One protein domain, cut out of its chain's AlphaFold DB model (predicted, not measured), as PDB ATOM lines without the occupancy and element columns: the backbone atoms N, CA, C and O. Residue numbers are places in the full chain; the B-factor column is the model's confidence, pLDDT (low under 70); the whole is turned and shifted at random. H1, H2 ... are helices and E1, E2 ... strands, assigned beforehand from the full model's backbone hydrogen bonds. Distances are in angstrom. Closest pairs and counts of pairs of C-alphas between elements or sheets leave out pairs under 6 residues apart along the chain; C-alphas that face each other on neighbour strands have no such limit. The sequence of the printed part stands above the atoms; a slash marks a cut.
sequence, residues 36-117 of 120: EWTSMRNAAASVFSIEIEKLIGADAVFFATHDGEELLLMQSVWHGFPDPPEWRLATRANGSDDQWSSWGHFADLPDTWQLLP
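Overview. This is residues 36 to 117 of the 120 residues of an uncharacterized protein of Sphingomonadales bacterium 63-6 (UniProt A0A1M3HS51). One strongly twisted sheet of five strands, E1 to E5 side by side in chain order, forms a slab with the short helix H1 over E2 on one face. The tail after E5 runs back to edge strand E1, and the long loop between E3 and E4 reaches to one end of the longest span. The 82 printed residues hold E1, H1, E2, E3, E4 and E5 in that order, the sheet being antiparallel throughout. The class is mostly strand, with under half of the residues in named elements; the whole is compact, with a radius of gyration of the C-alphas of 12.7 A and spans of 38 by 28 by 27 A.

Along the chain. E1, residues 36 to 39, begins at C-alpha 36 (-12.350, -1.524, -3.582). H1 is residues 52 to 56. E2, residues 60 to 66, is 16.8 A long; E3, residues 69 to 75, 19.5 A; E4, residues 87 to 93, 20.6 A. E5, residues 101 to 106, is 15.3 A long and ends at C-alpha 106 (-18.967, -8.693, 11.592).

Arrangement. E1 and E2 are antiparallel neighbours, with N 38 and O 63 2.8 A apart. E2 to E5 form a meander, each strand the antiparallel neighbour of the one before. In its hairpins, N 71 and O 64 of E3 and E2 are 2.8 A apart, N 70 and O 92 of E3 and E4 2.9 A, and N 101 and O 91 of E5 and E4 2.8 A. H1 is on the sheet, over E2, at a height over the sheet of 9.6 A; its O i to N i+4 pair is within hydrogen-bond range. Residues 36 to 37 of E1 also pair with residues 114 to 115, parallel.

Size, cuts and confidence. The C-alphas farthest apart, of Phe 81 and Gly 95, are 38.2 A apart. The printed part has no cut. The links E1 to H1 and E3 to E4 are long. Residues 78 to 84 and residue 117 have pLDDT under 70.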
ATOM      1  N   GLU A  36     -11.502  -1.233  -2.428       95.56
ATOM      2  CA  GLU A  36     -12.350  -1.524  -3.582       95.56
ATOM      3  C   GLU A  36     -12.451  -3.041  -3.763       95.56
ATOM      4  O   GLU A  36     -11.472  -3.727  -4.064       95.56
ATOM      5  N   TRP A  37     -13.648  -3.568  -3.546       96.06
ATOM      6  CA  TRP A  37     -13.944  -4.990  -3.599       96.06
ATOM      7  C   TRP A  37     -14.486  -5.374  -4.964       96.06
ATOM      8  O   TRP A  37     -15.438  -4.777  -5.465       96.06
ATOM      9  N   THR A  38     -13.923  -6.430  -5.541       95.38
ATOM     10  CA  THR A  38     -14.399  -7.017  -6.791       95.38
ATOM     11  C   THR A  38     -15.226  -8.259  -6.496       95.38
ATOM     12  O   THR A  38     -14.808  -9.133  -5.738       95.38
ATOM     13  N   SER A  39     -16.417  -8.338  -7.093       93.75
ATOM     14  CA  SER A  39     -17.287  -9.513  -6.996       93.75
ATOM     15  C   SER A  39     -16.588 -10.737  -7.573       93.75
ATOM     16  O   SER A  39     -16.069 -10.679  -8.689       93.75
ATOM     17  N   MET A  40     -16.644 -11.870  -6.868       91.75
ATOM     18  CA  MET A  40     -16.172 -13.148  -7.414       91.75
ATOM     19  C   MET A  40     -16.877 -13.480  -8.733       91.75
ATOM     20  O   MET A  40     -16.268 -14.055  -9.621       91.75
ATOM     21  N   ARG A  41     -18.124 -13.037  -8.940       88.31
ATOM     22  CA  ARG A  41     -18.847 -13.257 -10.207       88.31
ATOM     23  C   ARG A  41     -18.182 -12.590 -11.415       88.31
ATOM     24  O   ARG A  41     -18.398 -13.039 -12.534       88.31
ATOM     25  N   ASN A  42     -17.384 -11.548 -11.182       87.44
ATOM     26  CA  ASN A  42     -16.630 -10.839 -12.215       87.44
ATOM     27  C   ASN A  42     -15.201 -11.389 -12.377       87.44
ATOM     28  O   ASN A  42     -14.447 -10.893 -13.215       87.44
ATOM     29  N   ALA A  43     -14.785 -12.351 -11.551       85.56
ATOM     30  CA  ALA A  43     -13.441 -12.900 -11.612       85.56
ATOM     31  C   ALA A  43     -13.251 -13.818 -12.828       85.56
ATOM     32  O   ALA A  43     -14.188 -14.414 -13.361       85.56
ATOM     33  N   ALA A  44     -11.992 -13.960 -13.243       84.50
ATOM     34  CA  ALA A  44     -11.587 -15.005 -14.173       84.50
ATOM     35  C   ALA A  44     -11.694 -16.400 -13.513       84.50
ATOM     36  O   ALA A  44     -12.131 -16.545 -12.375       84.50
ATOM     37  N   ALA A  45     -11.231 -17.445 -14.206       91.00
ATOM     38  CA  ALA A  45     -11.231 -18.815 -13.677       91.00
ATOM     39  C   ALA A  45     -10.438 -18.982 -12.358       91.00
ATOM     40  O   ALA A  45     -10.629 -19.966 -11.640       91.00
ATOM     41  N   SER A  46      -9.557 -18.034 -12.025       93.00
ATOM     42  CA  SER A  46      -8.791 -18.019 -10.781       93.00
ATOM     43  C   SER A  46      -8.585 -16.605 -10.233       93.00
ATOM     44  O   SER A  46      -8.531 -15.626 -10.980       93.00
ATOM     45  N   VAL A  47      -8.439 -16.520  -8.910       93.44
ATOM     46  CA  VAL A  47      -8.090 -15.316  -8.143       93.44
ATOM     47  C   VAL A  47      -6.964 -15.691  -7.185       93.44
ATOM     48  O   VAL A  47      -7.028 -16.725  -6.527       93.44
ATOM     49  N   PHE A  48      -5.904 -14.883  -7.132       93.19
ATOM     50  CA  PHE A  48      -4.724 -15.141  -6.292       93.19
ATOM     51  C   PHE A  48      -4.099 -16.536  -6.484       93.19
ATOM     52  O   PHE A  48      -3.665 -17.185  -5.530       93.19
ATOM     53  N   SER A  49      -4.090 -17.020  -7.732       91.69
ATOM     54  CA  SER A  49      -3.648 -18.375  -8.105       91.69
ATOM     55  C   SER A  49      -4.477 -19.512  -7.484       91.69
ATOM     56  O   SER A  49      -4.048 -20.664  -7.488       91.69
ATOM     57  N   ILE A  50      -5.676 -19.211  -6.982       92.12
ATOM     58  CA  ILE A  50      -6.644 -20.174  -6.457       92.12
ATOM     59  C   ILE A  50      -7.824 -20.235  -7.429       92.12
ATOM     60  O   ILE A  50      -8.325 -19.205  -7.876       92.12
ATOM     61  N   GLU A  51      -8.263 -21.442  -7.779       94.56
ATOM     62  CA  GLU A  51      -9.453 -21.637  -8.613       94.56
ATOM     63  C   GLU A  51     -10.681 -20.989  -7.971       94.56
ATOM     64  O   GLU A  51     -10.920 -21.124  -6.768       94.56
ATOM     65  N   ILE A  52     -11.481 -20.306  -8.790       93.88
ATOM     66  CA  ILE A  52     -12.647 -19.561  -8.315       93.88
ATOM     67  C   ILE A  52     -13.649 -20.463  -7.578       93.88
ATOM     68  O   ILE A  52     -14.179 -20.078  -6.539       93.88
ATOM     69  N   GLU A  53     -13.847 -21.697  -8.048       92.38
ATOM     70  CA  GLU A  53     -14.754 -22.675  -7.433       92.38
ATOM     71  C   GLU A  53     -14.334 -23.029  -6.003       92.38
ATOM     72  O   GLU A  53     -15.180 -23.187  -5.124       92.38
ATOM     73  N   LYS A  54     -13.022 -23.090  -5.742       92.88
ATOM     74  CA  LYS A  54     -12.480 -23.357  -4.407       92.88
ATOM     75  C   LYS A  54     -12.702 -22.182  -3.456       92.88
ATOM     76  O   LYS A  54     -12.946 -22.406  -2.275       92.88
ATOM     77  N   LEU A  55     -12.621 -20.948  -3.957       93.19
ATOM     78  CA  LEU A  55     -12.899 -19.744  -3.169       93.19
ATOM     79  C   LEU A  55     -14.394 -19.618  -2.860       93.19
ATOM     80  O   LEU A  55     -14.759 -19.391  -1.711       93.19
ATOM     81  N   ILE A  56     -15.253 -19.847  -3.856       90.94
ATOM     82  CA  ILE A  56     -16.712 -19.866  -3.680       90.94
ATOM     83  C   ILE A  56     -17.124 -20.970  -2.699       90.94
ATOM     84  O   ILE A  56     -17.961 -20.738  -1.835       90.94
ATOM     85  N   GLY A  57     -16.513 -22.157  -2.786       89.44
ATOM     86  CA  GLY A  57     -16.746 -23.251  -1.839       89.44
ATOM     87  C   GLY A  57     -16.275 -22.966  -0.405       89.44
ATOM     88  O   GLY A  57     -16.627 -23.718   0.499       89.44
ATOM     89  N   ALA A  58     -15.495 -21.901  -0.199       89.00
ATOM     90  CA  ALA A  58     -15.100 -21.370   1.104       89.00
ATOM     91  C   ALA A  58     -15.886 -20.093   1.474       89.00
ATOM     92  O   ALA A  58     -15.407 -19.283   2.264       89.00
ATOM     93  N   ASP A  59     -17.062 -19.900   0.870       91.62
ATOM     94  CA  ASP A  59     -17.985 -18.780   1.086       91.62
ATOM     95  C   ASP A  59     -17.440 -17.397   0.684       91.62
ATOM     96  O   ASP A  59     -18.005 -16.363   1.052       91.62
ATOM     97  N   ALA A  60     -16.354 -17.337  -0.097       93.50
ATOM     98  CA  ALA A  60     -15.813 -16.073  -0.580       93.50
ATOM     99  C   ALA A  60     -16.706 -15.481  -1.677       93.50
ATOM    100  O   ALA A  60     -16.993 -16.122  -2.691       93.50
ATOM    101  N   VAL A  61     -17.101 -14.222  -1.491       94.75
ATOM    102  CA  VAL A  61     -18.012 -13.504  -2.394       94.75
ATOM    103  C   VAL A  61     -17.371 -12.277  -3.034       94.75
ATOM    104  O   VAL A  61     -17.716 -11.942  -4.169       94.75
ATOM    105  N   PHE A  62     -16.383 -11.663  -2.376       95.81
ATOM    106  CA  PHE A  62     -15.563 -10.601  -2.957       95.81
ATOM    107  C   PHE A  62     -14.078 -10.813  -2.672       95.81
ATOM    108  O   PHE A  62     -13.689 -11.466  -1.701       95.81
ATOM    109  N   PHE A  63     -13.246 -10.214  -3.516       96.06
ATOM    110  CA  PHE A  63     -11.801 -10.161  -3.344       96.06
ATOM    111  C   PHE A  63     -11.275  -8.749  -3.586       96.06
ATOM    112  O   PHE A  63     -11.889  -7.956  -4.303       96.06
ATOM    113  N   ALA A  64     -10.126  -8.444  -2.997       96.69
ATOM    114  CA  ALA A  64      -9.413  -7.196  -3.230       96.69
ATOM    115  C   ALA A  64      -7.906  -7.396  -3.056       96.69
ATOM    116  O   ALA A  64      -7.458  -8.305  -2.359       96.69
ATOM    117  N   THR A  65      -7.118  -6.513  -3.659       95.75
ATOM    118  CA  THR A  65      -5.702  -6.347  -3.324       95.75
ATOM    119  C   THR A  65      -5.513  -4.936  -2.804       95.75
ATOM    120  O   THR A  65      -5.892  -3.979  -3.475       95.75
ATOM    121  N   HIS A  66      -4.934  -4.793  -1.617       95.19
ATOM    122  CA  HIS A  66      -4.738  -3.488  -0.993       95.19
ATOM    123  C   HIS A  66      -3.483  -3.507  -0.121       95.19
ATOM    124  O   HIS A  66      -3.279  -4.456   0.625       95.19
ATOM    125  N   ASP A  67      -2.627  -2.487  -0.224       93.69
ATOM    126  CA  ASP A  67      -1.369  -2.371   0.540       93.69
ATOM    127  C   ASP A  67      -0.458  -3.618   0.520       93.69
ATOM    128  O   ASP A  67       0.231  -3.921   1.491       93.69
ATOM    129  N   GLY A  68      -0.434  -4.360  -0.591       93.50
ATOM    130  CA  GLY A  68       0.357  -5.593  -0.695       93.50
ATOM    131  C   GLY A  68      -0.258  -6.795   0.029       93.50
ATOM    132  O   GLY A  68       0.390  -7.835   0.139       93.50
ATOM    133  N   GLU A  69      -1.503  -6.683   0.480       96.31
ATOM    134  CA  GLU A  69      -2.311  -7.792   0.965       96.31
ATOM    135  C   GLU A  69      -3.281  -8.263  -0.117       96.31
ATOM    136  O   GLU A  69      -3.829  -7.471  -0.886       96.31
ATOM    137  N   GLU A  70      -3.517  -9.565  -0.141       96.75
ATOM    138  CA  GLU A  70      -4.659 -10.174  -0.805       96.75
ATOM    139  C   GLU A  70      -5.758 -10.353   0.233       96.75
ATOM    140  O   GLU A  70      -5.501 -10.838   1.336       96.75
ATOM    141  N   LEU A  71      -6.975  -9.940  -0.107       97.25
ATOM    142  CA  LEU A  71      -8.111  -9.930   0.796       97.25
ATOM    143  C   LEU A  71      -9.260 -10.743   0.218       97.25
ATOM    144  O   LEU A  71      -9.580 -10.637  -0.968       97.25
ATOM    145  N   LEU A  72      -9.911 -11.504   1.090       96.62
ATOM    146  CA  LEU A  72     -11.152 -12.210   0.812       96.62
ATOM    147  C   LEU A  72     -12.220 -11.728   1.781       96.62
ATOM    148  O   LEU A  72     -12.006 -11.687   2.997       96.62
ATOM    149  N   LEU A  73     -13.374 -11.399   1.220       96.06
ATOM    150  CA  LEU A  73     -14.587 -11.105   1.958       96.06
ATOM    151  C   LEU A  73     -15.558 -12.256   1.726       96.06
ATOM    152  O   LEU A  73     -15.937 -12.555   0.589       96.06
ATOM    153  N   MET A  74     -15.910 -12.918   2.818       94.75
ATOM    154  CA  MET A  74     -16.788 -14.078   2.840       94.75
ATOM    155  C   MET A  74     -18.118 -13.703   3.478       94.75
ATOM    156  O   MET A  74     -18.147 -12.880   4.396       94.75
ATOM    157  N   GLN A  75     -19.198 -14.311   2.995       90.38
ATOM    158  CA  GLN A  75     -20.546 -14.092   3.507       90.38
ATOM    159  C   GLN A  75     -21.058 -15.386   4.143       90.38
ATOM    160  O   GLN A  75     -21.202 -16.408   3.473       90.38
ATOM    161  N   SER A  76     -21.324 -15.344   5.442       81.12
ATOM    162  CA  SER A  76     -21.884 -16.449   6.211       81.12
ATOM    163  C   SER A  76     -23.285 -16.794   5.692       81.12
ATOM    164  O   SER A  76     -24.205 -15.986   5.769       81.12
ATOM    165  N   VAL A  77     -23.479 -18.031   5.231       70.06
ATOM    166  CA  VAL A  77     -24.787 -18.576   4.805       70.06
ATOM    167  C   VAL A  77     -25.558 -19.274   5.941       70.06
ATOM    168  O   VAL A  77     -26.501 -20.028   5.698       70.06
ATOM    169  N   TRP A  78     -25.172 -19.065   7.205       64.69
ATOM    170  CA  TRP A  78     -25.798 -19.753   8.340       64.69
ATOM    171  C   TRP A  78     -27.130 -19.110   8.763       64.69
ATOM    172  O   TRP A  78     -27.231 -17.900   8.930       64.69
ATOM    173  N   HIS A  79     -28.149 -19.947   8.987       56.25
ATOM    174  CA  HIS A  79     -29.504 -19.559   9.404       56.25
ATOM    175  C   HIS A  79     -29.808 -20.021  10.844       56.25
ATOM    176  O   HIS A  79     -30.726 -20.816  11.068       56.25
ATOM    177  N   GLY A  80     -29.001 -19.597  11.817       56.38
ATOM    178  CA  GLY A  80     -29.194 -19.920  13.236       56.38
ATOM    179  C   GLY A  80     -29.568 -18.710  14.090       56.38
ATOM    180  O   GLY A  80     -29.434 -17.580  13.645       56.38
ATOM    181  N   PHE A  81     -30.056 -18.959  15.311       48.16
ATOM    182  CA  PHE A  81     -30.398 -17.917  16.287       48.16
ATOM    183  C   PHE A  81     -29.429 -17.958  17.485       48.16
ATOM    184  O   PHE A  81     -29.237 -19.049  18.037       48.16
ATOM    185  N   PRO A  82     -28.885 -16.817  17.955       63.31
ATOM    186  CA  PRO A  82     -29.051 -15.459  17.409       63.31
ATOM    187  C   PRO A  82     -28.448 -15.319  16.003       63.31
ATOM    188  O   PRO A  82     -27.603 -16.132  15.636       63.31
ATOM    189  N   ASP A  83     -28.911 -14.322  15.234       61.81
ATOM    190  CA  ASP A  83     -28.420 -14.095  13.869       61.81
ATOM    191  C   ASP A  83     -26.897 -13.888  13.915       61.81
ATOM    192  O   ASP A  83     -26.428 -12.964  14.592       61.81
ATOM    193  N   PRO A  84     -26.113 -14.761  13.261       67.19
ATOM    194  CA  PRO A  84     -24.665 -14.636  13.251       67.19
ATOM    195  C   PRO A  84     -24.246 -13.374  12.493       67.19
ATOM    196  O   PRO A  84     -24.982 -12.899  11.621       67.19
ATOM    197  N   PRO A  85     -23.033 -12.863  12.742       76.38
ATOM    198  CA  PRO A  85     -22.491 -11.819  11.896       76.38
ATOM    199  C   PRO A  85     -22.362 -12.319  10.442       76.38
ATOM    200  O   PRO A  85     -21.890 -13.430  10.172       76.38
ATOM    201  N   GLU A  86     -22.821 -11.488   9.507       86.00
ATOM    202  CA  GLU A  86     -22.983 -11.841   8.094       86.00
ATOM    203  C   GLU A  86     -21.645 -11.993   7.367       86.00
ATOM    204  O   GLU A  86     -21.527 -12.802   6.452       86.00
ATOM    205  N   TRP A  87     -20.624 -11.251   7.776       92.25
ATOM    206  CA  TRP A  87     -19.375 -11.137   7.035       92.25
ATOM    207  C   TRP A  87     -18.201 -11.719   7.799       92.25
ATOM    208  O   TRP A  87     -18.150 -11.674   9.027       92.25
ATOM    209  N   ARG A  88     -17.217 -12.217   7.052       93.88
ATOM    210  CA  ARG A  88     -15.902 -12.609   7.559       93.88
ATOM    211  C   ARG A  88     -14.819 -12.054   6.646       93.88
ATOM    212  O   ARG A  88     -14.929 -12.120   5.422       93.88
ATOM    213  N   LEU A  89     -13.752 -11.536   7.248       95.75
ATOM    214  CA  LEU A  89     -12.606 -10.982   6.532       95.75
ATOM    215  C   LEU A  89     -11.385 -11.873   6.742       95.75
ATOM    216  O   LEU A  89     -11.045 -12.206   7.876       95.75
ATOM    217  N   ALA A  90     -10.687 -12.194   5.658       96.50
ATOM    218  CA  ALA A  90      -9.384 -12.837   5.726       96.50
ATOM    219  C   ALA A  90      -8.378 -12.137   4.814       96.50
ATOM    220  O   ALA A  90      -8.736 -11.674   3.729       96.50
ATOM    221  N   THR A  91      -7.115 -12.080   5.239       96.50
ATOM    222  CA  THR A  91      -6.022 -11.589   4.388       96.50
ATOM    223  C   THR A  91      -4.798 -12.487   4.424       96.50
ATOM    224  O   THR A  91      -4.596 -13.270   5.352       96.50
ATOM    225  N   ARG A  92      -3.958 -12.357   3.403       95.50
ATOM    226  CA  ARG A  92      -2.582 -12.855   3.402       95.50
ATOM    227  C   ARG A  92      -1.679 -11.879   2.655       95.50
ATOM    228  O   ARG A  92      -2.162 -11.000   1.941       95.50
ATOM    229  N   ALA A  93      -0.369 -12.045   2.794       94.25
ATOM    230  CA  ALA A  93       0.583 -11.293   1.984       94.25
ATOM    231  C   ALA A  93       0.447 -11.667   0.497       94.25
ATOM    232  O   ALA A  93       0.264 -12.838   0.159       94.25
ATOM    233  N   ASN A  94       0.545 -10.675  -0.389       92.06
ATOM    234  CA  ASN A  94       0.423 -10.873  -1.832       92.06
ATOM    235  C   ASN A  94       1.494 -11.829  -2.366       92.06
ATOM    236  O   ASN A  94       2.680 -11.685  -2.056       92.06
ATOM    237  N   GLY A  95       1.056 -12.814  -3.154       86.44
ATOM    238  CA  GLY A  95       1.927 -13.842  -3.715       86.44
ATOM    239  C   GLY A  95       2.485 -14.824  -2.683       86.44
ATOM    240  O   GLY A  95       3.396 -15.580  -3.018       86.44
ATOM    241  N   SER A  96       1.975 -14.812  -1.447       87.06
ATOM    242  CA  SER A  96       2.379 -15.771  -0.428       87.06
ATOM    243  C   SER A  96       1.538 -17.047  -0.483       87.06
ATOM    244  O   SER A  96       0.311 -17.010  -0.607       87.06
ATOM    245  N   ASP A  97       2.210 -18.182  -0.306       84.06
ATOM    246  CA  ASP A  97       1.581 -19.477  -0.029       84.06
ATOM    247  C   ASP A  97       1.234 -19.644   1.465       84.06
ATOM    248  O   ASP A  97       0.764 -20.705   1.882       84.06
ATOM    249  N   ASP A  98       1.456 -18.602   2.276       84.56
ATOM    250  CA  ASP A  98       1.111 -18.581   3.695       84.56
ATOM    251  C   ASP A  98      -0.392 -18.765   3.932       84.56
ATOM    252  O   ASP A  98      -1.257 -18.514   3.083       84.56
ATOM    253  N   GLN A  99      -0.702 -19.181   5.157       88.56
ATOM    254  CA  GLN A  99      -2.070 -19.330   5.613       88.56
ATOM    255  C   GLN A  99      -2.772 -17.968   5.710       88.56
ATOM    256  O   GLN A  99      -2.211 -16.980   6.184       88.56
ATOM    257  N   TRP A 100      -4.038 -17.942   5.296       93.69
ATOM    258  CA  TRP A 100      -4.915 -16.792   5.471       93.69
ATOM    259  C   TRP A 100      -5.099 -16.473   6.956       93.69
ATOM    260  O   TRP A 100      -5.489 -17.334   7.745       93.69
ATOM    261  N   SER A 101      -4.845 -15.221   7.322       95.25
ATOM    262  CA  SER A 101      -5.163 -14.670   8.635       95.25
ATOM    263  C   SER A 101      -6.623 -14.236   8.654       95.25
ATOM    264  O   SER A 101      -7.049 -13.473   7.789       95.25
ATOM    265  N   SER A 102      -7.384 -14.726   9.630       94.88
ATOM    266  CA  SER A 102      -8.766 -14.300   9.854       94.88
ATOM    267  C   SER A 102      -8.808 -13.052  10.728       94.88
ATOM    268  O   SER A 102      -8.046 -12.941  11.688       94.88
ATOM    269  N   TRP A 103      -9.721 -12.140  10.412       96.06
ATOM    270  CA  TRP A 103      -9.941 -10.882  11.130       96.06
ATOM    271  C   TRP A 103     -11.323 -10.830  11.792       96.06
ATOM    272  O   TRP A 103     -11.845  -9.756  12.090       96.06
ATOM    273  N   GLY A 104     -11.904 -12.005  12.038       92.38
ATOM    274  CA  GLY A 104     -13.177 -12.156  12.725       92.38
ATOM    275  C   GLY A 104     -14.399 -11.990  11.825       92.38
ATOM    276  O   GLY A 104     -14.311 -11.853  10.597       92.38
ATOM    277  N   HIS A 105     -15.544 -12.023  12.491       91.38
ATOM    278  CA  HIS A 105     -16.880 -11.911  11.934       91.38
ATOM    279  C   HIS A 105     -17.482 -10.542  12.259       91.38
ATOM    280  O   HIS A 105     -17.173  -9.965  13.298       91.38
ATOM    281  N   PHE A 106     -18.322  -9.994  11.384       90.94
ATOM    282  CA  PHE A 106     -18.967  -8.693  11.592       90.94
ATOM    283  C   PHE A 106     -20.295  -8.590  10.840       90.94
ATOM    284  O   PHE A 106     -20.514  -9.268   9.840       90.94
ATOM    285  N   ALA A 107     -21.205  -7.769  11.363       86.81
ATOM    286  CA  ALA A 107     -22.566  -7.661  10.844       86.81
ATOM    287  C   ALA A 107     -22.646  -6.765   9.602       86.81
ATOM    288  O   ALA A 107     -23.246  -7.158   8.610       86.81
ATOM    289  N   ASP A 108     -21.996  -5.599   9.636       87.12
ATOM    290  CA  ASP A 108     -22.106  -4.589   8.585       87.12
ATOM    291  C   ASP A 108     -20.744  -4.282   7.958       87.12
ATOM    292  O   ASP A 108     -19.740  -4.080   8.656       87.12
ATOM    293  N   LEU A 109     -20.719  -4.169   6.628       90.50
ATOM    294  CA  LEU A 109     -19.530  -3.734   5.900       90.50
ATOM    295  C   LEU A 109     -19.127  -2.304   6.313       90.50
ATOM    296  O   LEU A 109     -19.993  -1.437   6.431       90.50
ATOM    297  N   PRO A 110     -17.827  -2.020   6.501       91.62
ATOM    298  CA  PRO A 110     -17.337  -0.663   6.732       91.62
ATOM    299  C   PRO A 110     -17.741   0.324   5.623       91.62
ATOM    300  O   PRO A 110     -17.602   0.020   4.442       91.62
ATOM    301  N   ASP A 111     -18.133   1.548   5.997       89.12
ATOM    302  CA  ASP A 111     -18.540   2.617   5.057       89.12
ATOM    303  C   ASP A 111     -17.447   3.015   4.045       89.12
ATOM    304  O   ASP A 111     -17.714   3.611   3.003       89.12
ATOM    305  N   THR A 112     -16.188   2.737   4.380       91.69
ATOM    306  CA  THR A 112     -15.010   2.995   3.541       91.69
ATOM    307  C   THR A 112     -14.855   1.973   2.419       91.69
ATOM    308  O   THR A 112     -14.080   2.202   1.489       91.69
ATOM    309  N   TRP A 113     -15.554   0.842   2.498       94.38
ATOM    310  CA  TRP A 113     -15.454  -0.234   1.529       94.38
ATOM    311  C   TRP A 113     -16.427  -0.013   0.381       94.38
ATOM    312  O   TRP A 113     -17.603   0.291   0.572       94.38
ATOM    313  N   GLN A 114     -15.930  -0.199  -0.836       93.12
ATOM    314  CA  GLN A 114     -16.716  -0.027  -2.049       93.12
ATOM    315  C   GLN A 114     -16.889  -1.377  -2.723       93.12
ATOM    316  O   GLN A 114     -15.922  -1.966  -3.200       93.12
ATOM    317  N   LEU A 115     -18.124  -1.873  -2.765       91.25
ATOM    318  CA  LEU A 115     -18.458  -3.053  -3.553       91.25
ATOM    319  C   LEU A 115     -18.635  -2.628  -5.011       91.25
ATOM    320  O   LEU A 115     -19.592  -1.924  -5.342       91.25
ATOM    321  N   LEU A 116     -17.723  -3.044  -5.888       82.25
ATOM    322  CA  LEU A 116     -17.873  -2.783  -7.313       82.25
ATOM    323  C   LEU A 116     -19.046  -3.615  -7.858       82.25
ATOM    324  O   LEU A 116     -19.142  -4.814  -7.560       82.25
ATOM    325  N   PRO A 117     -19.957  -3.003  -8.638       64.38
ATOM    326  CA  PRO A 117     -21.105  -3.710  -9.181       64.38
ATOM    327  C   PRO A 117     -20.659  -4.893 -10.048       64.38
ATOM    328  O   PRO A 117     -19.614  -4.875 -10.700       64.38
TER     329      PRO A 117